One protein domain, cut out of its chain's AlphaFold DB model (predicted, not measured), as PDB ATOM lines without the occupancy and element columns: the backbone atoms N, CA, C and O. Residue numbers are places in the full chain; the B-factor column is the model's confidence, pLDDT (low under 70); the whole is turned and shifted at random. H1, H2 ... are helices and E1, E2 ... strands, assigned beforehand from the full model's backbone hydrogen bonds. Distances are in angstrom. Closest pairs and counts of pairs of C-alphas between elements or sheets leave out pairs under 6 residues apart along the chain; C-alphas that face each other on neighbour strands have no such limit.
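What this domain is: This is residues 390 to 570 of the 730 residues of the protein "Cytochrome C" of Nitrospirae bacterium (UniProt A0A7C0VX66). Little regular structure: long loops, residues 390 to 440 and 507 to 570, wind beside a small cluster of two two-stranded hairpins and three short helices. Hairpin E1 and E2 sits by H1; hairpin E3 and E4 lies farther out, and residues 493 to 498 stick out. The 181 printed residues hold E1, E2, H1, H2, E3, E4, H3 in order, both sheets antiparallel, class mixed, with 31 residues in named elements. The whole is compact, radius of gyration of the C-alphas 17.0 A, spanning 48 by 48 by 33 A.

Where its parts are: E1, residues 441 to 443, begins at C-alpha (-26.394, 19.227, -8.984). E2 is 460 to 462, H1 468 to 476 (12.2 A), H2 478 to 481, E3 488 to 492 (10.1 A) and E4 499 to 501. H3, 503 to 506, ends at C-alpha (-36.331, 28.968, 1.878).

How they stand to each other: N 443 and O 460 of E1 and E2 are 2.9 A apart; N 500 and O 491 of E4 and E3, 2.8 A. The closest C-alphas of E1 and H1, Gly 441 and Ile 471, are 4.5 A apart. H1 touches H3, closest C-alphas His 476 and Gln 503, 5.7 A. H1 and H2 only just touch, only at the corner, with 3 pairs of C-alphas within 8 A, closest Lys 474 and Ala 480, 6.2 A. E2 and E3 are apart. H1 has 3 of 5 O i to N i+4 pairs within hydrogen-bond range; H2 and H3 are too short for one.

The domain as a whole: The farthest C-alphas, Gly 391 and Ser 557, are 49.7 A apart. The printed part has no cut; link E1 to E2 is long. Mean pLDDT of the printed part is 78.2, with 42 residues under 70, among them 410 to 429.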
ATOM      1  N   SER A 390     -44.956   8.570  -5.272       48.97
ATOM      2  CA  SER A 390     -44.762   8.343  -3.837       48.97
ATOM      3  C   SER A 390     -44.271   6.908  -3.590       48.97
ATOM      4  O   SER A 390     -45.040   5.965  -3.779       48.97
ATOM      5  N   GLY A 391     -43.009   6.741  -3.189       55.28
ATOM      6  CA  GLY A 391     -42.396   5.425  -2.958       55.28
ATOM      7  C   GLY A 391     -41.070   5.175  -3.682       55.28
ATOM      8  O   GLY A 391     -40.406   4.199  -3.346       55.28
ATOM      9  N   ASN A 392     -40.666   6.048  -4.613       64.12
ATOM     10  CA  ASN A 392     -39.375   5.957  -5.314       64.12
ATOM     11  C   ASN A 392     -38.328   6.979  -4.832       64.12
ATOM     12  O   ASN A 392     -37.226   7.020  -5.375       64.12
ATOM     13  N   GLN A 393     -38.628   7.784  -3.802       71.75
ATOM     14  CA  GLN A 393     -37.623   8.643  -3.166       71.75
ATOM     15  C   GLN A 393     -36.538   7.786  -2.509       71.75
ATOM     16  O   GLN A 393     -36.823   6.958  -1.642       71.75
ATOM     17  N   HIS A 394     -35.293   8.014  -2.901       80.31
ATOM     18  CA  HIS A 394     -34.129   7.307  -2.396       80.31
ATOM     19  C   HIS A 394     -32.924   8.252  -2.371       80.31
ATOM     20  O   HIS A 394     -33.007   9.386  -2.839       80.31
ATOM     21  N   ALA A 395     -31.845   7.794  -1.756       85.44
ATOM     22  CA  ALA A 395     -30.533   8.408  -1.850       85.44
ATOM     23  C   ALA A 395     -29.526   7.265  -1.768       85.44
ATOM     24  O   ALA A 395     -29.627   6.477  -0.831       85.44
ATOM     25  N   GLU A 396     -28.602   7.167  -2.712       87.12
ATOM     26  CA  GLU A 396     -27.506   6.193  -2.719       87.12
ATOM     27  C   GLU A 396     -26.153   6.920  -2.589       87.12
ATOM     28  O   GLU A 396     -26.089   8.132  -2.349       87.12
ATOM     29  N   CYS A 397     -25.036   6.194  -2.644       89.44
ATOM     30  CA  CYS A 397     -23.725   6.795  -2.391       89.44
ATOM     31  C   CYS A 397     -23.350   7.787  -3.497       89.44
ATOM     32  O   CYS A 397     -22.813   8.862  -3.204       89.44
ATOM     33  N   VAL A 398     -23.655   7.459  -4.756       89.12
ATOM     34  CA  VAL A 398     -23.270   8.279  -5.908       89.12
ATOM     35  C   VAL A 398     -24.200   9.465  -6.188       89.12
ATOM     36  O   VAL A 398     -23.856  10.350  -6.976       89.12
ATOM     37  N   ASP A 399     -25.296   9.586  -5.432       88.31
ATOM     38  CA  ASP A 399     -26.065  10.830  -5.331       88.31
ATOM     39  C   ASP A 399     -25.266  11.961  -4.680       88.31
ATOM     40  O   ASP A 399     -25.495  13.136  -4.984       88.31
ATOM     41  N   CYS A 400     -24.343  11.618  -3.777       90.31
ATOM     42  CA  CYS A 400     -23.579  12.574  -2.974       90.31
ATOM     43  C   CYS A 400     -22.071  12.523  -3.236       90.31
ATOM     44  O   CYS A 400     -21.379  13.488  -2.924       90.31
ATOM     45  N   HIS A 401     -21.555  11.428  -3.799       92.50
ATOM     46  CA  HIS A 401     -20.134  11.233  -4.074       92.50
ATOM     47  C   HIS A 401     -19.893  10.806  -5.519       92.50
ATOM     48  O   HIS A 401     -20.668  10.067  -6.104       92.50
ATOM     49  N   ASN A 402     -18.766  11.200  -6.104       92.50
ATOM     50  CA  ASN A 402     -18.313  10.593  -7.349       92.50
ATOM     51  C   ASN A 402     -17.058   9.760  -7.061       92.50
ATOM     52  O   ASN A 402     -15.989  10.340  -6.852       92.50
ATOM     53  N   PRO A 403     -17.134   8.417  -7.051       92.06
ATOM     54  CA  PRO A 403     -16.000   7.576  -6.676       92.06
ATOM     55  C   PRO A 403     -14.816   7.710  -7.639       92.06
ATOM     56  O   PRO A 403     -13.691   7.400  -7.245       92.06
ATOM     57  N   HIS A 404     -15.039   8.197  -8.863       93.31
ATOM     58  CA  HIS A 404     -13.972   8.456  -9.824       93.31
ATOM     59  C   HIS A 404     -13.286   9.809  -9.611       93.31
ATOM     60  O   HIS A 404     -12.155   9.964 -10.044       93.31
ATOM     61  N   GLN A 405     -13.927  10.781  -8.952       93.25
ATOM     62  CA  GLN A 405     -13.403  12.155  -8.842       93.25
ATOM     63  C   GLN A 405     -13.088  12.592  -7.413       93.25
ATOM     64  O   GLN A 405     -12.326  13.542  -7.230       93.25
ATOM     65  N   ALA A 406     -13.665  11.922  -6.413       91.38
ATOM     66  CA  ALA A 406     -13.512  12.275  -5.011       91.38
ATOM     67  C   ALA A 406     -12.038  12.255  -4.586       91.38
ATOM     68  O   ALA A 406     -11.276  11.344  -4.924       91.38
ATOM     69  N   LYS A 407     -11.642  13.256  -3.806       89.38
ATOM     70  CA  LYS A 407     -10.292  13.460  -3.276       89.38
ATOM     71  C   LYS A 407     -10.321  13.557  -1.745       89.38
ATOM     72  O   LYS A 407     -11.377  13.805  -1.162       89.38
ATOM     73  N   PRO A 408      -9.181  13.344  -1.062       80.94
ATOM     74  CA  PRO A 408      -9.106  13.527   0.383       80.94
ATOM     75  C   PRO A 408      -9.337  14.992   0.777       80.94
ATOM     76  O   PRO A 408      -8.555  15.855   0.400       80.94
ATOM     77  N   GLY A 409     -10.356  15.258   1.593       74.19
ATOM     78  CA  GLY A 409     -10.649  16.594   2.121       74.19
ATOM     79  C   GLY A 409     -12.141  16.766   2.404       74.19
ATOM     80  O   GLY A 409     -12.963  16.141   1.745       74.19
ATOM     81  N   THR A 410     -12.502  17.575   3.404       66.19
ATOM     82  CA  THR A 410     -13.914  17.810   3.777       66.19
ATOM     83  C   THR A 410     -14.431  19.159   3.295       66.19
ATOM     84  O   THR A 410     -15.544  19.219   2.797       66.19
ATOM     85  N   HIS A 411     -13.620  20.216   3.389       66.75
ATOM     86  CA  HIS A 411     -13.836  21.546   2.803       66.75
ATOM     87  C   HIS A 411     -12.472  22.085   2.349       66.75
ATOM     88  O   HIS A 411     -11.448  21.677   2.900       66.75
ATOM     89  N   ASN A 412     -12.439  23.001   1.376       51.28
ATOM     90  CA  ASN A 412     -11.178  23.568   0.868       51.28
ATOM     91  C   ASN A 412     -10.403  24.382   1.925       51.28
ATOM     92  O   ASN A 412      -9.205  24.611   1.768       51.28
ATOM     93  N   ASP A 413     -11.062  24.767   3.021       55.00
ATOM     94  CA  ASP A 413     -10.469  25.510   4.127       55.00
ATOM     95  C   ASP A 413     -10.228  24.627   5.359       55.00
ATOM     96  O   ASP A 413     -11.043  23.777   5.721       55.00
ATOM     97  N   SER A 414      -9.103  24.862   6.044       52.00
ATOM     98  CA  SER A 414      -8.792  24.194   7.317       52.00
ATOM     99  C   SER A 414      -9.894  24.457   8.357       52.00
ATOM    100  O   SER A 414     -10.400  25.580   8.409       52.00
ATOM    101  N   PRO A 415     -10.264  23.467   9.193       52.41
ATOM    102  CA  PRO A 415     -11.277  23.666  10.221       52.41
ATOM    103  C   PRO A 415     -10.780  24.631  11.304       52.41
ATOM    104  O   PRO A 415      -9.576  24.764  11.537       52.41
ATOM    105  N   ASP A 416     -11.712  25.314  11.963       51.84
ATOM    106  CA  ASP A 416     -11.442  26.237  13.053       51.84
ATOM    107  C   ASP A 416     -10.922  25.525  14.304       51.84
ATOM    108  O   ASP A 416     -10.803  24.302  14.354       51.84
ATOM    109  N   ALA A 417     -10.588  26.295  15.342       47.06
ATOM    110  CA  ALA A 417     -10.063  25.729  16.585       47.06
ATOM    111  C   ALA A 417     -11.045  24.763  17.278       47.06
ATOM    112  O   ALA A 417     -10.610  23.990  18.130       47.06
ATOM    113  N   SER A 418     -12.341  24.814  16.934       52.12
ATOM    114  CA  SER A 418     -13.347  23.867  17.418       52.12
ATOM    115  C   SER A 418     -13.410  22.582  16.591       52.12
ATOM    116  O   SER A 418     -13.932  21.595  17.082       52.12
ATOM    117  N   GLY A 419     -12.874  22.572  15.365       51.94
ATOM    118  CA  GLY A 419     -12.892  21.417  14.467       51.94
ATOM    119  C   GLY A 419     -14.158  21.294  13.609       51.94
ATOM    120  O   GLY A 419     -14.160  20.517  12.645       51.94
ATOM    121  N   TRP A 420     -15.201  22.076  13.912       45.69
ATOM    122  CA  TRP A 420     -16.548  21.928  13.349       45.69
ATOM    123  C   TRP A 420     -16.805  22.730  12.069       45.69
ATOM    124  O   TRP A 420     -17.616  22.288  11.256       45.69
ATOM    125  N   TYR A 421     -16.123  23.868  11.881       55.59
ATOM    126  CA  TYR A 421     -16.427  24.860  10.834       55.59
ATOM    127  C   TYR A 421     -15.168  25.291  10.064       55.59
ATOM    128  O   TYR A 421     -14.089  25.277  10.653       55.59
ATOM    129  N   PRO A 422     -15.246  25.728   8.794       54.59
ATOM    130  CA  PRO A 422     -14.082  26.231   8.050       54.59
ATOM    131  C   PRO A 422     -13.535  27.572   8.600       54.59
ATOM    132  O   PRO A 422     -14.294  28.461   8.984       54.59
ATOM    133  N   LEU A 423     -12.202  27.752   8.609       46.56
ATOM    134  CA  LEU A 423     -11.500  28.962   9.100       46.56
ATOM    135  C   LEU A 423     -11.662  30.196   8.202       46.56
ATOM    136  O   LEU A 423     -11.595  31.331   8.680       46.56
ATOM    137  N   SER A 424     -11.817  29.992   6.895       49.03
ATOM    138  CA  SER A 424     -11.881  31.059   5.896       49.03
ATOM    139  C   SER A 424     -13.322  31.213   5.420       49.03
ATOM    140  O   SER A 424     -13.745  30.751   4.373       49.03
ATOM    141  N   VAL A 425     -14.123  31.910   6.220       50.25
ATOM    142  CA  VAL A 425     -15.440  32.374   5.785       50.25
ATOM    143  C   VAL A 425     -15.281  33.509   4.747       50.25
ATOM    144  O   VAL A 425     -15.372  34.685   5.080       50.25
ATOM    145  N   THR A 426     -14.906  33.193   3.503       50.16
ATOM    146  CA  THR A 426     -14.886  34.131   2.361       50.16
ATOM    147  C   THR A 426     -16.162  34.033   1.510       50.16
ATOM    148  O   THR A 426     -17.054  33.243   1.790       50.16
ATOM    149  N   ALA A 427     -16.290  34.837   0.447       46.81
ATOM    150  CA  ALA A 427     -17.471  34.845  -0.429       46.81
ATOM    151  C   ALA A 427     -17.728  33.521  -1.196       46.81
ATOM    152  O   ALA A 427     -18.748  33.416  -1.877       46.81
ATOM    153  N   ASN A 428     -16.832  32.531  -1.076       52.31
ATOM    154  CA  ASN A 428     -16.844  31.263  -1.813       52.31
ATOM    155  C   ASN A 428     -17.089  30.018  -0.925       52.31
ATOM    156  O   ASN A 428     -16.989  28.891  -1.385       52.31
ATOM    157  N   THR A 429     -17.469  30.178   0.342       64.38
ATOM    158  CA  THR A 429     -17.610  29.096   1.346       64.38
ATOM    159  C   THR A 429     -18.774  28.118   1.169       64.38
ATOM    160  O   THR A 429     -19.222  27.527   2.134       64.38
ATOM    161  N   ASN A 430     -19.342  27.972  -0.022       80.31
ATOM    162  CA  ASN A 430     -20.218  26.830  -0.316       80.31
ATOM    163  C   ASN A 430     -19.664  26.039  -1.513       80.31
ATOM    164  O   ASN A 430     -20.365  25.217  -2.072       80.31
ATOM    165  N   ASP A 431     -18.422  26.288  -1.946       84.75
ATOM    166  CA  ASP A 431     -17.788  25.508  -3.015       84.75
ATOM    167  C   ASP A 431     -17.801  24.017  -2.677       84.75
ATOM    168  O   ASP A 431     -17.512  23.650  -1.533       84.75
ATOM    169  N   VAL A 432     -18.104  23.174  -3.669       86.31
ATOM    170  CA  VAL A 432     -17.979  21.718  -3.528       86.31
ATOM    171  C   VAL A 432     -16.610  21.354  -2.965       86.31
ATOM    172  O   VAL A 432     -15.577  21.888  -3.376       86.31
ATOM    173  N   SER A 433     -16.605  20.451  -1.990       85.75
ATOM    174  CA  SER A 433     -15.364  19.964  -1.413       85.75
ATOM    175  C   SER A 433     -14.765  18.832  -2.230       85.75
ATOM    176  O   SER A 433     -15.455  18.174  -3.008       85.75
ATOM    177  N   ASP A 434     -13.490  18.554  -1.969       86.94
ATOM    178  CA  ASP A 434     -12.752  17.432  -2.547       86.94
ATOM    179  C   ASP A 434     -13.509  16.091  -2.451       86.94
ATOM    180  O   ASP A 434     -13.497  15.308  -3.401       86.94
ATOM    181  N   SER A 435     -14.234  15.838  -1.355       88.69
ATOM    182  CA  SER A 435     -14.996  14.593  -1.160       88.69
ATOM    183  C   SER A 435     -16.257  14.444  -2.024       88.69
ATOM    184  O   SER A 435     -16.721  13.318  -2.215       88.69
ATOM    185  N   ILE A 436     -16.804  15.541  -2.556       90.88
ATOM    186  CA  ILE A 436     -18.060  15.579  -3.333       90.88
ATOM    187  C   ILE A 436     -17.853  16.159  -4.744       90.88
ATOM    188  O   ILE A 436     -18.800  16.584  -5.405       90.88
ATOM    189  N   LEU A 437     -16.604  16.183  -5.222       90.31
ATOM    190  CA  LEU A 437     -16.268  16.604  -6.583       90.31
ATOM    191  C   LEU A 437     -16.971  15.738  -7.630       90.31
ATOM    192  O   LEU A 437     -17.067  14.524  -7.471       90.31
ATOM    193  N   GLY A 438     -17.395  16.351  -8.737       90.00
ATOM    194  CA  GLY A 438     -17.952  15.635  -9.888       90.00
ATOM    195  C   GLY A 438     -19.351  15.058  -9.669       90.00
ATOM    196  O   GLY A 438     -19.782  14.206 -10.446       90.00
ATOM    197  N   VAL A 439     -20.033  15.465  -8.598       91.81
ATOM    198  CA  VAL A 439     -21.405  15.058  -8.280       91.81
ATOM    199  C   VAL A 439     -22.369  15.982  -9.005       91.81
ATOM    200  O   VAL A 439     -22.180  17.195  -9.007       91.81
ATOM    201  N   THR A 440     -23.410  15.427  -9.618       90.06
ATOM    202  CA  THR A 440     -24.435  16.225 -10.301       90.06
ATOM    203  C   THR A 440     -25.192  17.116  -9.319       90.06
ATOM    204  O   THR A 440     -25.399  16.760  -8.156       90.06
ATOM    205  N   GLY A 441     -25.650  18.268  -9.796       88.56
ATOM    206  CA  GLY A 441     -26.394  19.227  -8.984       88.56
ATOM    207  C   GLY A 441     -27.582  19.812  -9.725       88.56
ATOM    208  O   GLY A 441     -27.723  19.650 -10.938       88.56
ATOM    209  N   ILE A 442     -28.419  20.527  -8.986       86.19
ATOM    210  CA  ILE A 442     -29.440  21.401  -9.549       86.19
ATOM    211  C   ILE A 442     -29.357  22.788  -8.924       86.19
ATOM    212  O   ILE A 442     -29.007  22.951  -7.758       86.19
ATOM    213  N   ASP A 443     -29.707  23.800  -9.700       81.62
ATOM    214  CA  ASP A 443     -29.813  25.180  -9.237       81.62
ATOM    215  C   ASP A 443     -31.047  25.829  -9.858       81.62
ATOM    216  O   ASP A 443     -31.626  25.303 -10.801       81.62
ATOM    217  N   HIS A 444     -31.468  26.981  -9.361       74.12
ATOM    218  CA  HIS A 444     -32.532  27.764  -9.980       74.12
ATOM    219  C   HIS A 444     -31.912  28.938 -10.778       74.12
ATOM    220  O   HIS A 444     -31.298  29.818 -10.176       74.12
ATOM    221  N   PRO A 445     -31.993  28.955 -12.122       60.28
ATOM    222  CA  PRO A 445     -31.274  29.864 -13.012       60.28
ATOM    223  C   PRO A 445     -31.915  31.252 -13.166       60.28
ATOM    224  O   PRO A 445     -31.220  32.177 -13.584       60.28
ATOM    225  N   ASN A 446     -33.212  31.415 -12.876       55.16
ATOM    226  CA  ASN A 446     -33.939  32.660 -13.132       55.16
ATOM    227  C   ASN A 446     -34.088  33.470 -11.840       55.16
ATOM    228  O   ASN A 446     -34.742  33.010 -10.913       55.16
ATOM    229  N   ASP A 447     -33.496  34.669 -11.826       52.44
ATOM    230  CA  ASP A 447     -33.690  35.783 -10.882       52.44
ATOM    231  C   ASP A 447     -34.663  35.515  -9.717       52.44
ATOM    232  O   ASP A 447     -35.824  35.917  -9.740       52.44
ATOM    233  N   ASP A 448     -34.136  34.846  -8.690       67.19
ATOM    234  CA  ASP A 448     -34.735  34.499  -7.402       67.19
ATOM    235  C   ASP A 448     -36.010  35.266  -7.022       67.19
ATOM    236  O   ASP A 448     -35.942  36.371  -6.456       67.19
ATOM    237  N   PRO A 449     -37.182  34.673  -7.286       64.31
ATOM    238  CA  PRO A 449     -38.445  35.280  -6.924       64.31
ATOM    239  C   PRO A 449     -38.575  35.459  -5.410       64.31
ATOM    240  O   PRO A 449     -38.014  34.719  -4.595       64.31
ATOM    241  N   LEU A 450     -39.334  36.484  -5.027       71.31
ATOM    242  CA  LEU A 450     -39.746  36.686  -3.643       71.31
ATOM    243  C   LEU A 450     -40.573  35.482  -3.188       71.31
ATOM    244  O   LEU A 450     -41.193  34.831  -4.019       71.31
ATOM    245  N   TRP A 451     -40.637  35.238  -1.877       76.19
ATOM    246  CA  TRP A 451     -41.341  34.096  -1.279       76.19
ATOM    247  C   TRP A 451     -42.731  33.799  -1.869       76.19
ATOM    248  O   TRP A 451     -43.102  32.641  -1.917       76.19
ATOM    249  N   ASP A 452     -43.499  34.802  -2.302       72.44
ATOM    250  CA  ASP A 452     -44.862  34.615  -2.829       72.44
ATOM    251  C   ASP A 452     -44.948  34.569  -4.374       72.44
ATOM    252  O   ASP A 452     -46.024  34.319  -4.908       72.44
ATOM    253  N   ASP A 453     -43.836  34.782  -5.089       64.19
ATOM    254  CA  ASP A 453     -43.758  34.864  -6.561       64.19
ATOM    255  C   ASP A 453     -42.919  33.716  -7.168       64.19
ATOM    256  O   ASP A 453     -42.375  33.844  -8.267       64.19
ATOM    257  N   ILE A 454     -42.743  32.607  -6.440       63.72
ATOM    258  CA  ILE A 454     -41.793  31.561  -6.832       63.72
ATOM    259  C   ILE A 454     -42.321  30.694  -7.978       63.72
ATOM    260  O   ILE A 454     -43.160  29.819  -7.782       63.72
ATOM    261  N   ASP A 455     -41.761  30.897  -9.175       63.84
ATOM    262  CA  ASP A 455     -41.852  29.941 -10.280       63.84
ATOM    263  C   ASP A 455     -40.838  28.809 -10.067       63.84
ATOM    264  O   ASP A 455     -39.688  28.863 -10.505       63.84
ATOM    265  N   LEU A 456     -41.255  27.786  -9.323       58.84
ATOM    266  CA  LEU A 456     -40.428  26.624  -8.999       58.84
ATOM    267  C   LEU A 456     -40.198  25.662 -10.186       58.84
ATOM    268  O   LEU A 456     -39.528  24.645 -10.020       58.84
ATOM    269  N   LEU A 457     -40.740  25.934 -11.379       57.94
ATOM    270  CA  LEU A 457     -40.671  25.000 -12.511       57.94
ATOM    271  C   LEU A 457     -39.406  25.137 -13.366       57.94
ATOM    272  O   LEU A 457     -39.220  24.360 -14.299       57.94
ATOM    273  N   SER A 458     -38.523  26.094 -13.072       71.50
ATOM    274  CA  SER A 458     -37.380  26.395 -13.937       71.50
ATOM    275  C   SER A 458     -36.034  25.922 -13.398       71.50
ATOM    276  O   SER A 458     -35.065  26.641 -13.583       71.50
ATOM    277  N   TYR A 459     -35.915  24.780 -12.716       78.12
ATOM    278  CA  TYR A 459     -34.594  24.289 -12.284       78.12
ATOM    279  C   TYR A 459     -33.637  24.114 -13.463       78.12
ATOM    280  O   TYR A 459     -34.053  23.715 -14.540       78.12
ATOM    281  N   ARG A 460     -32.351  24.385 -13.240       81.94
ATOM    282  CA  ARG A 460     -31.233  24.051 -14.114       81.94
ATOM    283  C   ARG A 460     -30.513  22.837 -13.551       81.94
ATOM    284  O   ARG A 460     -30.119  22.840 -12.390       81.94
ATOM    285  N   THR A 461     -30.287  21.835 -14.381       85.56
ATOM    286  CA  THR A 461     -29.541  20.621 -14.030       85.56
ATOM    287  C   THR A 461     -28.074  20.769 -14.435       85.56
ATOM    288  O   THR A 461     -27.785  21.331 -15.494       85.56
ATOM    289  N   MET A 462     -27.158  20.262 -13.613       85.50
ATOM    290  CA  MET A 462     -25.709  20.428 -13.762       85.50
ATOM    291  C   MET A 462     -25.008  19.069 -13.792       85.50
ATOM    292  O   MET A 462     -25.270  18.211 -12.945       85.50
ATOM    293  N   ASN A 463     -24.082  18.894 -14.732       85.38
ATOM    294  CA  ASN A 463     -23.242  17.704 -14.852       85.38
ATOM    295  C   ASN A 463     -22.266  17.577 -13.671       85.38
ATOM    296  O   ASN A 463     -21.978  16.473 -13.222       85.38
ATOM    297  N   SER A 464     -21.803  18.706 -13.133       88.38
ATOM    298  CA  SER A 464     -21.106  18.774 -11.850       88.38
ATOM    299  C   SER A 464     -21.588  19.998 -11.089       88.38
ATOM    300  O   SER A 464     -21.656  21.087 -11.651       88.38
ATOM    301  N   ALA A 465     -21.913  19.820  -9.815       89.94
ATOM    302  CA  ALA A 465     -22.201  20.908  -8.903       89.94
ATOM    303  C   ALA A 465     -20.938  21.746  -8.666       89.94
ATOM    304  O   ALA A 465     -19.836  21.209  -8.539       89.94
ATOM    305  N   ASP A 466     -21.128  23.056  -8.560       86.62
ATOM    306  CA  ASP A 466     -20.108  24.003  -8.109       86.62
ATOM    307  C   ASP A 466     -20.248  24.283  -6.610       86.62
ATOM    308  O   ASP A 466     -19.287  24.693  -5.957       86.62
ATOM    309  N   LYS A 467     -21.452  24.076  -6.058       88.00
ATOM    310  CA  LYS A 467     -21.793  24.341  -4.658       88.00
ATOM    311  C   LYS A 467     -22.428  23.130  -3.974       88.00
ATOM    312  O   LYS A 467     -23.229  22.430  -4.586       88.00
ATOM    313  N   GLU A 468     -22.160  22.923  -2.684       91.62
ATOM    314  CA  GLU A 468     -22.758  21.823  -1.900       91.62
ATOM    315  C   GLU A 468     -24.294  21.886  -1.893       91.62
ATOM    316  O   GLU A 468     -24.971  20.862  -2.034       91.62
ATOM    317  N   TYR A 469     -24.876  23.086  -1.786       90.50
ATOM    318  CA  TYR A 469     -26.337  23.218  -1.764       90.50
ATOM    319  C   TYR A 469     -26.997  22.714  -3.056       90.50
ATOM    320  O   TYR A 469     -28.131  22.244  -3.004       90.50
ATOM    321  N   GLN A 470     -26.302  22.777  -4.200       90.81
ATOM    322  CA  GLN A 470     -26.838  22.314  -5.485       90.81
ATOM    323  C   GLN A 470     -27.025  20.793  -5.491       90.81
ATOM    324  O   GLN A 470     -27.942  20.280  -6.131       90.81
ATOM    325  N   ILE A 471     -26.198  20.064  -4.736       92.81
ATOM    326  CA  ILE A 471     -26.352  18.622  -4.516       92.81
ATOM    327  C   ILE A 471     -27.553  18.377  -3.596       92.81
ATOM    328  O   ILE A 471     -28.425  17.572  -3.916       92.81
ATOM    329  N   CYS A 472     -27.646  19.126  -2.492       92.75
ATOM    330  CA  CYS A 472     -28.728  18.986  -1.515       92.75
ATOM    331  C   CYS A 472     -30.107  19.244  -2.144       92.75
ATOM    332  O   CYS A 472     -31.066  18.513  -1.888       92.75
ATOM    333  N   PHE A 473     -30.214  20.266  -2.998       88.94
ATOM    334  CA  PHE A 473     -31.474  20.656  -3.629       88.94
ATOM    335  C   PHE A 473     -32.055  19.569  -4.532       88.94
ATOM    336  O   PHE A 473     -33.276  19.555  -4.694       88.94
ATOM    337  N   LYS A 474     -31.250  18.619  -5.034       88.44
ATOM    338  CA  LYS A 474     -31.767  17.456  -5.775       88.44
ATOM    339  C   LYS A 474     -32.869  16.738  -5.007       88.44
ATOM    340  O   LYS A 474     -33.868  16.386  -5.609       88.44
ATOM    341  N   CYS A 475     -32.730  16.595  -3.689       87.38
ATOM    342  CA  CYS A 475     -33.690  15.866  -2.850       87.38
ATOM    343  C   CYS A 475     -34.531  16.784  -1.951       87.38
ATOM    344  O   CYS A 475     -35.672  16.470  -1.621       87.38
ATOM    345  N   HIS A 476     -33.971  17.929  -1.555       89.06
ATOM    346  CA  HIS A 476     -34.536  18.846  -0.561       89.06
ATOM    347  C   HIS A 476     -35.279  20.040  -1.172       89.06
ATOM    348  O   HIS A 476     -35.480  21.067  -0.532       89.06
ATOM    349  N   SER A 477     -35.682  19.938  -2.433       85.50
ATOM    350  CA  SER A 477     -36.458  20.984  -3.088       85.50
ATOM    351  C   SER A 477     -37.626  20.405  -3.868       85.50
ATOM    352  O   SER A 477     -37.731  19.192  -4.066       85.50
ATOM    353  N   SER A 478     -38.518  21.271  -4.329       80.88
ATOM    354  CA  SER A 478     -39.633  20.898  -5.199       80.88
ATOM    355  C   SER A 478     -39.216  20.165  -6.471       80.88
ATOM    356  O   SER A 478     -40.065  19.481  -7.039       80.88
ATOM    357  N   TYR A 479     -37.937  20.209  -6.864       80.50
ATOM    358  CA  TYR A 479     -37.390  19.345  -7.908       80.50
ATOM    359  C   TYR A 479     -37.738  17.861  -7.669       80.50
ATOM    360  O   TYR A 479     -38.432  17.261  -8.487       80.50
ATOM    361  N   ALA A 480     -37.364  17.286  -6.518       79.50
ATOM    362  CA  ALA A 480     -37.739  15.910  -6.160       79.50
ATOM    363  C   ALA A 480     -39.070  15.821  -5.410       79.50
ATOM    364  O   ALA A 480     -39.799  14.839  -5.544       79.50
ATOM    365  N   LEU A 481     -39.410  16.835  -4.608       78.00
ATOM    366  CA  LEU A 481     -40.601  16.794  -3.753       78.00
ATOM    367  C   LEU A 481     -41.896  17.093  -4.533       78.00
ATOM    368  O   LEU A 481     -42.986  16.887  -4.003       78.00
ATOM    369  N   ARG A 482     -41.794  17.574  -5.780       75.06
ATOM    370  CA  ARG A 482     -42.908  17.869  -6.702       75.06
ATOM    371  C   ARG A 482     -44.022  18.733  -6.092       75.06
ATOM    372  O   ARG A 482     -45.186  18.641  -6.479       75.06
ATOM    373  N   ASN A 483     -43.672  19.588  -5.131       73.19
ATOM    374  CA  ASN A 483     -44.595  20.525  -4.504       73.19
ATOM    375  C   ASN A 483     -44.273  21.954  -4.933       73.19
ATOM    376  O   ASN A 483     -43.383  22.584  -4.377       73.19
ATOM    377  N   PHE A 484     -45.028  22.458  -5.904       71.19
ATOM    378  CA  PHE A 484     -44.729  23.733  -6.558       71.19
ATOM    379  C   PHE A 484     -45.586  24.910  -6.078       71.19
ATOM    380  O   PHE A 484     -45.416  26.030  -6.542       71.19
ATOM    381  N   SER A 485     -46.536  24.664  -5.171       77.25
ATOM    382  CA  SER A 485     -47.549  25.660  -4.784       77.25
ATOM    383  C   SER A 485     -47.349  26.241  -3.388       77.25
ATOM    384  O   SER A 485     -47.863  27.318  -3.088       77.25
ATOM    385  N   THR A 486     -46.635  25.526  -2.517       84.69
ATOM    386  CA  THR A 486     -46.372  25.952  -1.143       84.69
ATOM    387  C   THR A 486     -44.988  25.470  -0.707       84.69
ATOM    388  O   THR A 486     -44.542  24.420  -1.164       84.69
ATOM    389  N   PRO A 487     -44.321  26.166   0.229       84.75
ATOM    390  CA  PRO A 487     -43.028  25.726   0.750       84.75
ATOM    391  C   PRO A 487     -43.129  24.527   1.706       84.75
ATOM    392  O   PRO A 487     -42.112  23.959   2.082       84.75
ATOM    393  N   VAL A 488     -44.336  24.139   2.135       89.12
ATOM    394  CA  VAL A 488     -44.563  23.007   3.046       89.12
ATOM    395  C   VAL A 488     -44.960  21.792   2.232       89.12
ATOM    396  O   VAL A 488     -46.003  21.805   1.586       89.12
ATOM    397  N   THR A 489     -44.144  20.740   2.260       85.44
ATOM    398  CA  THR A 489     -44.388  19.550   1.437       85.44
ATOM    399  C   THR A 489     -45.373  18.580   2.078       85.44
ATOM    400  O   THR A 489     -45.805  18.749   3.215       85.44
ATOM    401  N   VAL A 490     -45.745  17.539   1.337       83.00
ATOM    402  CA  VAL A 490     -46.565  16.435   1.858       83.00
ATOM    403  C   VAL A 490     -45.733  15.373   2.587       83.00
ATOM    404  O   VAL A 490     -46.297  14.442   3.155       83.00
ATOM    405  N   TYR A 491     -44.403  15.499   2.581       82.38
ATOM    406  CA  TYR A 491     -43.492  14.506   3.137       82.38
ATOM    407  C   TYR A 491     -43.169  14.806   4.594       82.38
ATOM    408  O   TYR A 491     -42.852  15.936   4.967       82.38
ATOM    409  N   THR A 492     -43.209  13.769   5.422       85.50
ATOM    410  CA  THR A 492     -42.880  13.841   6.846       85.50
ATOM    411  C   THR A 492     -41.710  12.932   7.161       85.50
ATOM    412  O   THR A 492     -41.690  11.775   6.743       85.50
ATOM    413  N   LEU A 493     -40.771  13.429   7.957       82.94
ATOM    414  CA  LEU A 493     -39.676  12.637   8.495       82.94
ATOM    415  C   LEU A 493     -40.234  11.524   9.388       82.94
ATOM    416  O   LEU A 493     -40.906  11.799  10.382       82.94
ATOM    417  N   THR A 494     -39.909  10.271   9.072       79.75
ATOM    418  CA  THR A 494     -40.464   9.078   9.735       79.75
ATOM    419  C   THR A 494     -40.251   9.069  11.250       79.75
ATOM    420  O   THR A 494     -41.112   8.609  11.993       79.75
ATOM    421  N   VAL A 495     -39.113   9.587  11.720       82.44
ATOM    422  CA  VAL A 495     -38.740   9.548  13.142       82.44
ATOM    423  C   VAL A 495     -39.254  10.758  13.917       82.44
ATOM    424  O   VAL A 495     -39.805  10.600  15.001       82.44
ATOM    425  N   SER A 496     -39.056  11.975  13.400       80.06
ATOM    426  CA  SER A 496     -39.458  13.194  14.116       80.06
ATOM    427  C   SER A 496     -40.926  13.566  13.895       80.06
ATOM    428  O   SER A 496     -41.442  14.418  14.613       80.06
ATOM    429  N   GLY A 497     -41.593  12.977  12.896       83.62
ATOM    430  CA  GLY A 497     -42.954  13.331  12.489       83.62
ATOM    431  C   GLY A 497     -43.073  14.729  11.874       83.62
ATOM    432  O   GLY A 497     -44.178  15.179  11.581       83.62
ATOM    433  N   ALA A 498     -41.954  15.434  11.690       84.69
ATOM    434  CA  ALA A 498     -41.942  16.787  11.162       84.69
ATOM    435  C   ALA A 498     -42.069  16.778   9.638       84.69
ATOM    436  O   ALA A 498     -41.397  16.008   8.952       84.69
ATOM    437  N   THR A 499     -42.905  17.668   9.115       89.50
ATOM    438  CA  THR A 499     -43.032  17.906   7.678       89.50
ATOM    439  C   THR A 499     -41.767  18.563   7.129       89.50
ATOM    440  O   THR A 499     -41.262  19.515   7.721       89.50
ATOM    441  N   ILE A 500     -41.266  18.062   6.003       87.56
ATOM    442  CA  ILE A 500     -40.138  18.651   5.277       87.56
ATOM    443  C   ILE A 500     -40.647  19.859   4.483       87.56
ATOM    444  O   ILE A 500     -41.752  19.839   3.930       87.56
ATOM    445  N   THR A 501     -39.850  20.915   4.427       91.19
ATOM    446  CA  THR A 501     -40.114  22.118   3.629       91.19
ATOM    447  C   THR A 501     -39.232  22.151   2.383       91.19
ATOM    448  O   THR A 501     -38.294  21.373   2.286       91.19
ATOM    449  N   ASP A 502     -39.521  23.019   1.418       89.50
ATOM    450  CA  ASP A 502     -38.676  23.215   0.236       89.50
ATOM    451  C   ASP A 502     -37.491  24.144   0.561       89.50
ATOM    452  O   ASP A 502     -37.664  25.341   0.799       89.50
ATOM    453  N   GLN A 503     -36.270  23.608   0.541       90.00
ATOM    454  CA  GLN A 503     -35.064  24.372   0.861       90.00
ATOM    455  C   GLN A 503     -34.692  25.376  -0.240       90.00
ATOM    456  O   GLN A 503     -34.160  26.441   0.075       90.00
ATOM    457  N   ALA A 504     -34.993  25.102  -1.513       85.81
ATOM    458  CA  ALA A 504     -34.760  26.075  -2.583       85.81
ATOM    459  C   ALA A 504     -35.671  27.302  -2.415       85.81
ATOM    460  O   ALA A 504     -35.231  28.434  -2.624       85.81
ATOM    461  N   TRP A 505     -36.906  27.088  -1.948       87.44
ATOM    462  CA  TRP A 505     -37.827  28.166  -1.576       87.44
ATOM    463  C   TRP A 505     -37.285  28.991  -0.405       87.44
ATOM    464  O   TRP A 505     -37.263  30.223  -0.446       87.44
ATOM    465  N   GLU A 506     -36.810  28.325   0.650       89.56
ATOM    466  CA  GLU A 506     -36.331  28.968   1.878       89.56
ATOM    467  C   GLU A 506     -35.027  29.749   1.684       89.56
ATOM    468  O   GLU A 506     -34.851  30.817   2.279       89.56
ATOM    469  N   PHE A 507     -34.136  29.269   0.819       88.69
ATOM    470  CA  PHE A 507     -32.858  29.918   0.516       88.69
ATOM    471  C   PHE A 507     -32.900  30.837  -0.715       88.69
ATOM    472  O   PHE A 507     -31.844  31.290  -1.167       88.69
ATOM    473  N   SER A 508     -34.088  31.165  -1.236       83.38
ATOM    474  CA  SER A 508     -34.231  32.178  -2.288       83.38
ATOM    475  C   SER A 508     -33.584  33.506  -1.866       83.38
ATOM    476  O   SER A 508     -33.841  34.037  -0.781       83.38
ATOM    477  N   ARG A 509     -32.775  34.101  -2.752       80.44
ATOM    478  CA  ARG A 509     -32.153  35.423  -2.564       80.44
ATOM    479  C   ARG A 509     -33.191  36.534  -2.467       80.44
ATOM    480  O   ARG A 509     -32.865  37.603  -1.948       80.44
ATOM    481  N   GLY A 510     -34.405  36.312  -2.973       79.12
ATOM    482  CA  GLY A 510     -35.535  37.230  -2.849       79.12
ATOM    483  C   GLY A 510     -36.093  37.310  -1.425       79.12
ATOM    484  O   GLY A 510     -36.716  38.309  -1.057       79.12
ATOM    485  N   ASN A 511     -35.840  36.301  -0.588       85.44
ATOM    486  CA  ASN A 511     -36.386  36.255   0.761       85.44
ATOM    487  C   ASN A 511     -35.883  37.411   1.623       85.44
ATOM    488  O   ASN A 511     -34.744  37.879   1.524       85.44
ATOM    489  N   LYS A 512     -36.736  37.876   2.542       88.62
ATOM    490  CA  LYS A 512     -36.361  38.979   3.432       88.62
ATOM    491  C   LYS A 512     -35.288  38.568   4.434       88.62
ATOM    492  O   LYS A 512     -34.494  39.411   4.871       88.62
ATOM    493  N   SER A 513     -35.240  37.287   4.796       89.12
ATOM    494  CA  SER A 513     -34.107  36.705   5.504       89.12
ATOM    495  C   SER A 513     -33.896  35.239   5.158       89.12
ATOM    496  O   SER A 513     -34.855  34.508   4.941       89.12
ATOM    497  N   ALA A 514     -32.632  34.834   5.158       89.88
ATOM    498  CA  ALA A 514     -32.196  33.451   5.112       89.88
ATOM    499  C   ALA A 514     -30.817  33.354   5.768       89.88
ATOM    500  O   ALA A 514     -30.081  34.347   5.821       89.88
ATOM    501  N   HIS A 515     -30.472  32.174   6.264       92.38
ATOM    502  CA  HIS A 515     -29.080  31.829   6.496       92.38
ATOM    503  C   HIS A 515     -28.333  31.763   5.155       92.38
ATOM    504  O   HIS A 515     -28.927  31.382   4.142       92.38
ATOM    505  N   PRO A 516     -27.055  32.173   5.108       87.88
ATOM    506  CA  PRO A 516     -26.352  32.418   3.857       87.88
ATOM    507  C   PRO A 516     -25.835  31.135   3.178       87.88
ATOM    508  O   PRO A 516     -24.650  31.021   2.899       87.88
ATOM    509  N   VAL A 517     -26.699  30.155   2.907       88.69
ATOM    510  CA  VAL A 517     -26.319  28.919   2.194       88.69
ATOM    511  C   VAL A 517     -26.097  29.207   0.708       88.69
ATOM    512  O   VAL A 517     -25.008  29.002   0.178       88.69
ATOM    513  N   ARG A 518     -27.118  29.766   0.045       82.62
ATOM    514  CA  ARG A 518     -27.094  30.043  -1.398       82.62
ATOM    515  C   ARG A 518     -26.313  31.308  -1.752       82.62
ATOM    516  O   ARG A 518     -25.557  31.329  -2.719       82.62
ATOM    517  N   VAL A 519     -26.491  32.370  -0.965       79.62
ATOM    518  CA  VAL A 519     -25.755  33.635  -1.107       79.62
ATOM    519  C   VAL A 519     -25.407  34.242   0.237       79.62
ATOM    520  O   VAL A 519     -26.057  33.990   1.246       79.62
ATOM    521  N   THR A 520     -24.427  35.137   0.229       83.56
ATOM    522  CA  THR A 520     -24.088  35.952   1.394       83.56
ATOM    523  C   THR A 520     -25.250  36.878   1.774       83.56
ATOM    524  O   THR A 520     -26.011  37.339   0.916       83.56
ATOM    525  N   LEU A 521     -25.365  37.231   3.060       84.56
ATOM    526  CA  LEU A 521     -26.423  38.134   3.540       84.56
ATOM    527  C   LEU A 521     -26.446  39.468   2.783       84.56
ATOM    528  O   LEU A 521     -27.517  40.009   2.517       84.56
ATOM    529  N   ASN A 522     -25.281  40.019   2.429       82.56
ATOM    530  CA  ASN A 522     -25.194  41.284   1.702       82.56
ATOM    531  C   ASN A 522     -25.695  41.172   0.251       82.56
ATOM    532  O   ASN A 522     -26.252  42.150  -0.263       82.56
ATOM    533  N   ASN A 523     -25.594  39.981  -0.348       80.94
ATOM    534  CA  ASN A 523     -25.994  39.677  -1.725       80.94
ATOM    535  C   ASN A 523     -27.453  39.210  -1.879       80.94
ATOM    536  O   ASN A 523     -27.910  39.026  -3.010       80.94
ATOM    537  N   MET A 524     -28.206  39.062  -0.781       82.75
ATOM    538  CA  MET A 524     -29.672  38.914  -0.831       82.75
ATOM    539  C   MET A 524     -30.284  40.103  -1.586       82.75
ATOM    540  O   MET A 524     -29.791  41.227  -1.472       82.75
ATOM    541  N   LEU A 525     -31.352  39.921  -2.351       78.44
ATOM    542  CA  LEU A 525     -31.939  40.996  -3.154       78.44
ATOM    543  C   LEU A 525     -32.647  42.013  -2.254       78.44
ATOM    544  O   LEU A 525     -33.325  41.645  -1.302       78.44
ATOM    545  N   THR A 526     -32.516  43.311  -2.540       72.81
ATOM    546  CA  THR A 526     -33.313  44.360  -1.866       72.81
ATOM    547  C   THR A 526     -34.733  44.477  -2.440       72.81
ATOM    548  O   THR A 526     -35.570  45.184  -1.886       72.81
ATOM    549  N   GLY A 527     -34.997  43.769  -3.542       65.31
ATOM    550  CA  GLY A 527     -36.244  43.663  -4.305       65.31
ATOM    551  C   GLY A 527     -35.940  43.036  -5.669       65.31
ATOM    552  O   GLY A 527     -34.801  43.143  -6.129       65.31
ATOM    553  N   SER A 528     -36.911  42.375  -6.299       55.59
ATOM    554  CA  SER A 528     -36.786  41.952  -7.699       55.59
ATOM    555  C   SER A 528     -37.188  43.107  -8.621       55.59
ATOM    556  O   SER A 528     -38.087  43.894  -8.312       55.59
ATOM    557  N   SER A 529     -36.491  43.274  -9.745       46.50
ATOM    558  CA  SER A 529     -36.869  44.281 -10.736       46.50
ATOM    559  C   SER A 529     -38.261  43.957 -11.285       46.50
ATOM    560  O   SER A 529     -38.427  42.955 -11.968       46.50
ATOM    561  N   GLY A 530     -39.255  44.803 -10.995       51.38
ATOM    562  CA  GLY A 530     -40.609  44.675 -11.546       51.38
ATOM    563  C   GLY A 530     -41.686  44.135 -10.599       51.38
ATOM    564  O   GLY A 530     -42.843  44.096 -11.009       51.38
ATOM    565  N   THR A 531     -41.373  43.790  -9.345       55.47
ATOM    566  CA  THR A 531     -42.391  43.417  -8.341       55.47
ATOM    567  C   THR A 531     -42.675  44.562  -7.364       55.47
ATOM    568  O   THR A 531     -41.856  45.454  -7.140       55.47
ATOM    569  N   SER A 532     -43.881  44.564  -6.785       52.81
ATOM    570  CA  SER A 532     -44.320  45.576  -5.807       52.81
ATOM    571  C   SER A 532     -43.866  45.282  -4.368       52.81
ATOM    572  O   SER A 532     -44.053  46.119  -3.479       52.81
ATOM    573  N   THR A 533     -43.231  44.130  -4.135       60.38
ATOM    574  CA  THR A 533     -42.853  43.654  -2.802       60.38
ATOM    575  C   THR A 533     -41.338  43.810  -2.579       60.38
ATOM    576  O   THR A 533     -40.536  43.379  -3.401       60.38
ATOM    577  N   PRO A 534     -40.883  44.428  -1.473       69.44
ATOM    578  CA  PRO A 534     -39.448  44.560  -1.206       69.44
ATOM    579  C   PRO A 534     -38.802  43.220  -0.820       69.44
ATOM    580  O   PRO A 534     -39.404  42.447  -0.073       69.44
ATOM    581  N   GLY A 535     -37.552  42.997  -1.226       79.00
ATOM    582  CA  GLY A 535     -36.720  41.883  -0.754       79.00
ATOM    583  C   GLY A 535     -36.139  42.145   0.643       79.00
ATOM    584  O   GLY A 535     -36.764  42.782   1.495       79.00
ATOM    585  N   SER A 536     -34.916  41.684   0.905       85.81
ATOM    586  CA  SER A 536     -34.225  41.873   2.183       85.81
ATOM    587  C   SER A 536     -33.857  43.334   2.466       85.81
ATOM    588  O   SER A 536     -33.122  43.987   1.718       85.81
ATOM    589  N   TYR A 537     -34.323  43.845   3.608       85.75
ATOM    590  CA  TYR A 537     -34.065  45.215   4.051       85.75
ATOM    591  C   TYR A 537     -32.660  45.402   4.637       85.75
ATOM    592  O   TYR A 537     -32.165  44.562   5.395       85.75
ATOM    593  N   SER A 538     -32.054  46.566   4.411       85.31
ATOM    594  CA  SER A 538     -30.852  46.981   5.147       85.31
ATOM    595  C   SER A 538     -31.154  47.322   6.620       85.31
ATOM    596  O   SER A 538     -32.230  47.842   6.910       85.31
ATOM    597  N   PRO A 539     -30.212  47.077   7.558       87.62
ATOM    598  CA  PRO A 539     -28.943  46.370   7.362       87.62
ATOM    599  C   PRO A 539     -29.149  44.849   7.290       87.62
ATOM    600  O   PRO A 539     -29.814  44.261   8.149       87.62
ATOM    601  N   LYS A 540     -28.575  44.198   6.274       85.81
ATOM    602  CA  LYS A 540     -28.658  42.736   6.099       85.81
ATOM    603  C   LYS A 540     -27.678  42.020   7.028       85.81
ATOM    604  O   LYS A 540     -28.090  41.169   7.816       85.81
ATOM    605  N   ALA A 541     -26.426  42.469   7.003       86.31
ATOM    606  CA  ALA A 541     -25.356  41.992   7.862       86.31
ATOM    607  C   ALA A 541     -25.644  42.153   9.370       86.31
ATOM    608  O   ALA A 541     -26.460  42.978   9.803       86.31
ATOM    609  N   LEU A 542     -24.944  41.345  10.162       89.44
ATOM    610  CA  LEU A 542     -24.957  41.334  11.624       89.44
ATOM    611  C   LEU A 542     -23.719  42.043  12.187       89.44
ATOM    612  O   LEU A 542     -22.697  42.158  11.512       89.44
ATOM    613  N   GLU A 543     -23.796  42.539  13.421       89.94
ATOM    614  CA  GLU A 543     -22.593  43.014  14.117       89.94
ATOM    615  C   GLU A 543     -21.677  41.825  14.443       89.94
ATOM    616  O   GLU A 543     -22.191  40.780  14.852       89.94
ATOM    617  N   PRO A 544     -20.341  41.974  14.388       89.06
ATOM    618  CA  PRO A 544     -19.416  40.908  14.783       89.06
ATOM    619  C   PRO A 544     -19.669  40.365  16.195       89.06
ATOM    620  O   PRO A 544     -19.569  39.168  16.431       89.06
ATOM    621  N   ALA A 545     -20.089  41.228  17.127       89.81
ATOM    622  CA  ALA A 545     -20.411  40.837  18.500       89.81
ATOM    623  C   ALA A 545     -21.656  39.936  18.632       89.81
ATOM    624  O   ALA A 545     -21.897  39.410  19.715       89.81
ATOM    625  N   GLN A 546     -22.463  39.798  17.572       90.81
ATOM    626  CA  GLN A 546     -23.624  38.904  17.517       90.81
ATOM    627  C   GLN A 546     -23.265  37.513  16.970       90.81
ATOM    628  O   GLN A 546     -24.136  36.645  16.932       90.81
ATOM    629  N   MET A 547     -22.019  37.298  16.542       90.69
ATOM    630  CA  MET A 547     -21.560  36.067  15.901       90.69
ATOM    631  C   MET A 547     -20.485  35.371  16.747       90.69
ATOM    632  O   MET A 547     -19.628  36.023  17.351       90.69
ATOM    633  N   GLY A 548     -20.542  34.041  16.797       86.62
ATOM    634  CA  GLY A 548     -19.501  33.181  17.360       86.62
ATOM    635  C   GLY A 548     -18.351  32.968  16.373       86.62
ATOM    636  O   GLY A 548     -18.470  33.302  15.196       86.62
ATOM    637  N   ALA A 549     -17.226  32.431  16.839       82.56
ATOM    638  CA  ALA A 549     -16.170  31.963  15.937       82.56
ATOM    639  C   ALA A 549     -16.626  30.690  15.183       82.56
ATOM    640  O   ALA A 549     -17.411  29.935  15.750       82.56
ATOM    641  N   PRO A 550     -16.181  30.466  13.928       77.25
ATOM    642  CA  PRO A 550     -15.365  31.360  13.101       77.25
ATOM    643  C   PRO A 550     -16.202  32.408  12.348       77.25
ATOM    644  O   PRO A 550     -15.652  33.266  11.668       77.25
ATOM    645  N   TRP A 551     -17.527  32.402  12.498       80.75
ATOM    646  CA  TRP A 551     -18.464  33.286  11.793       80.75
ATOM    647  C   TRP A 551     -18.296  34.780  12.079       80.75
ATOM    648  O   TRP A 551     -18.809  35.600  11.323       80.75
ATOM    649  N   ASN A 552     -17.607  35.139  13.162       83.25
ATOM    650  CA  ASN A 552     -17.209  36.507  13.493       83.25
ATOM    651  C   ASN A 552     -15.847  36.916  12.910       83.25
ATOM    652  O   ASN A 552     -15.475  38.091  12.981       83.25
ATOM    653  N   GLN A 553     -15.106  35.963  12.345       74.12
ATOM    654  CA  GLN A 553     -13.821  36.185  11.703       74.12
ATOM    655  C   GLN A 553     -14.060  36.704  10.276       74.12
ATOM    656  O   GLN A 553     -15.090  36.445   9.661       74.12
ATOM    657  N   ASN A 554     -13.138  37.526   9.765       67.44
ATOM    658  CA  ASN A 554     -13.195  38.128   8.419       67.44
ATOM    659  C   ASN A 554     -14.420  39.025   8.114       67.44
ATOM    660  O   ASN A 554     -14.590  39.491   6.990       67.44
ATOM    661  N   CYS A 555     -15.227  39.373   9.119       74.56
ATOM    662  CA  CYS A 555     -16.400  40.239   8.966       74.56
ATOM    663  C   CYS A 555     -16.103  41.749   8.856       74.56
ATOM    664  O   CYS A 555     -17.020  42.543   8.648       74.56
ATOM    665  N   GLY A 556     -14.866  42.207   9.075       74.25
ATOM    666  CA  GLY A 556     -14.588  43.642   9.228       74.25
ATOM    667  C   GLY A 556     -15.494  44.279  10.298       74.25
ATOM    668  O   GLY A 556     -15.534  43.816  11.434       74.25
ATOM    669  N   SER A 557     -16.253  45.321   9.938       78.38
ATOM    670  CA  SER A 557     -17.233  45.954  10.837       78.38
ATOM    671  C   SER A 557     -18.620  45.291  10.847       78.38
ATOM    672  O   SER A 557     -19.427  45.647  11.704       78.38
ATOM    673  N   LYS A 558     -18.925  44.360   9.922       81.69
ATOM    674  CA  LYS A 558     -20.243  43.710   9.756       81.69
ATOM    675  C   LYS A 558     -20.142  42.310   9.132       81.69
ATOM    676  O   LYS A 558     -19.673  42.159   8.009       81.69
ATOM    677  N   CYS A 559     -20.708  41.300   9.785       85.25
ATOM    678  CA  CYS A 559     -20.781  39.934   9.265       85.25
ATOM    679  C   CYS A 559     -21.905  39.779   8.238       85.25
ATOM    680  O   CYS A 559     -23.086  39.828   8.589       85.25
ATOM    681  N   GLY A 560     -21.555  39.594   6.966       81.00
ATOM    682  CA  GLY A 560     -22.551  39.383   5.911       81.00
ATOM    683  C   GLY A 560     -22.016  39.027   4.528       81.00
ATOM    684  O   GLY A 560     -22.812  38.984   3.596       81.00
ATOM    685  N   ASN A 561     -20.709  38.784   4.390       79.81
ATOM    686  CA  ASN A 561     -20.059  38.402   3.128       79.81
ATOM    687  C   ASN A 561     -19.676  36.916   3.074       79.81
ATOM    688  O   ASN A 561     -19.011  36.496   2.138       79.81
ATOM    689  N   ASN A 562     -20.108  36.149   4.066       78.19
ATOM    690  CA  ASN A 562     -19.775  34.742   4.230       78.19
ATOM    691  C   ASN A 562     -20.965  33.915   3.745       78.19
ATOM    692  O   ASN A 562     -22.107  34.339   3.966       78.19
ATOM    693  N   THR A 563     -20.710  32.770   3.117       81.31
ATOM    694  CA  THR A 563     -21.718  31.713   2.949       81.31
ATOM    695  C   THR A 563     -21.492  30.588   3.961       81.31
ATOM    696  O   THR A 563     -20.547  30.640   4.741       81.31
ATOM    697  N   MET A 564     -22.389  29.611   4.001       84.19
ATOM    698  CA  MET A 564     -22.273  28.419   4.842       84.19
ATOM    699  C   MET A 564     -22.680  27.178   4.065       84.19
ATOM    700  O   MET A 564     -23.464  27.287   3.123       84.19
ATOM    701  N   TYR A 565     -22.182  26.025   4.483       88.62
ATOM    702  CA  TYR A 565     -22.562  24.712   3.977       88.62
ATOM    703  C   TYR A 565     -23.855  24.227   4.646       88.62
ATOM    704  O   TYR A 565     -24.147  24.576   5.792       88.62
ATOM    705  N   CYS A 566     -24.626  23.373   3.971       92.00
ATOM    706  CA  CYS A 566     -25.682  22.610   4.641       92.00
ATOM    707  C   CYS A 566     -25.056  21.719   5.732       92.00
ATOM    708  O   CYS A 566     -25.593  21.599   6.837       92.00
ATOM    709  N   SER A 567     -23.872  21.167   5.449       90.69
ATOM    710  CA  SER A 567     -23.094  20.320   6.359       90.69
ATOM    711  C   SER A 567     -22.425  21.054   7.538       90.69
ATOM    712  O   SER A 567     -21.904  20.400   8.447       90.69
ATOM    713  N   ASP A 568     -22.496  22.391   7.607       87.75
ATOM    714  CA  ASP A 568     -22.150  23.148   8.824       87.75
ATOM    715  C   ASP A 568     -23.220  22.963   9.916       87.75
ATOM    716  O   ASP A 568     -22.928  23.032  11.111       87.75
ATOM    717  N   CYS A 569     -24.470  22.717   9.510       91.56
ATOM    718  CA  CYS A 569     -25.623  22.574  10.402       91.56
ATOM    719  C   CYS A 569     -26.067  21.117  10.567       91.56
ATOM    720  O   CYS A 569     -26.537  20.745  11.644       91.56
ATOM    721  N   HIS A 570     -25.905  20.311   9.514       94.44
ATOM    722  CA  HIS A 570     -26.376  18.932   9.444       94.44
ATOM    723  C   HIS A 570     -25.210  17.947   9.333       94.44
ATOM    724  O   HIS A 570     -24.449  17.980   8.369       94.44
TER     725      HIS A 570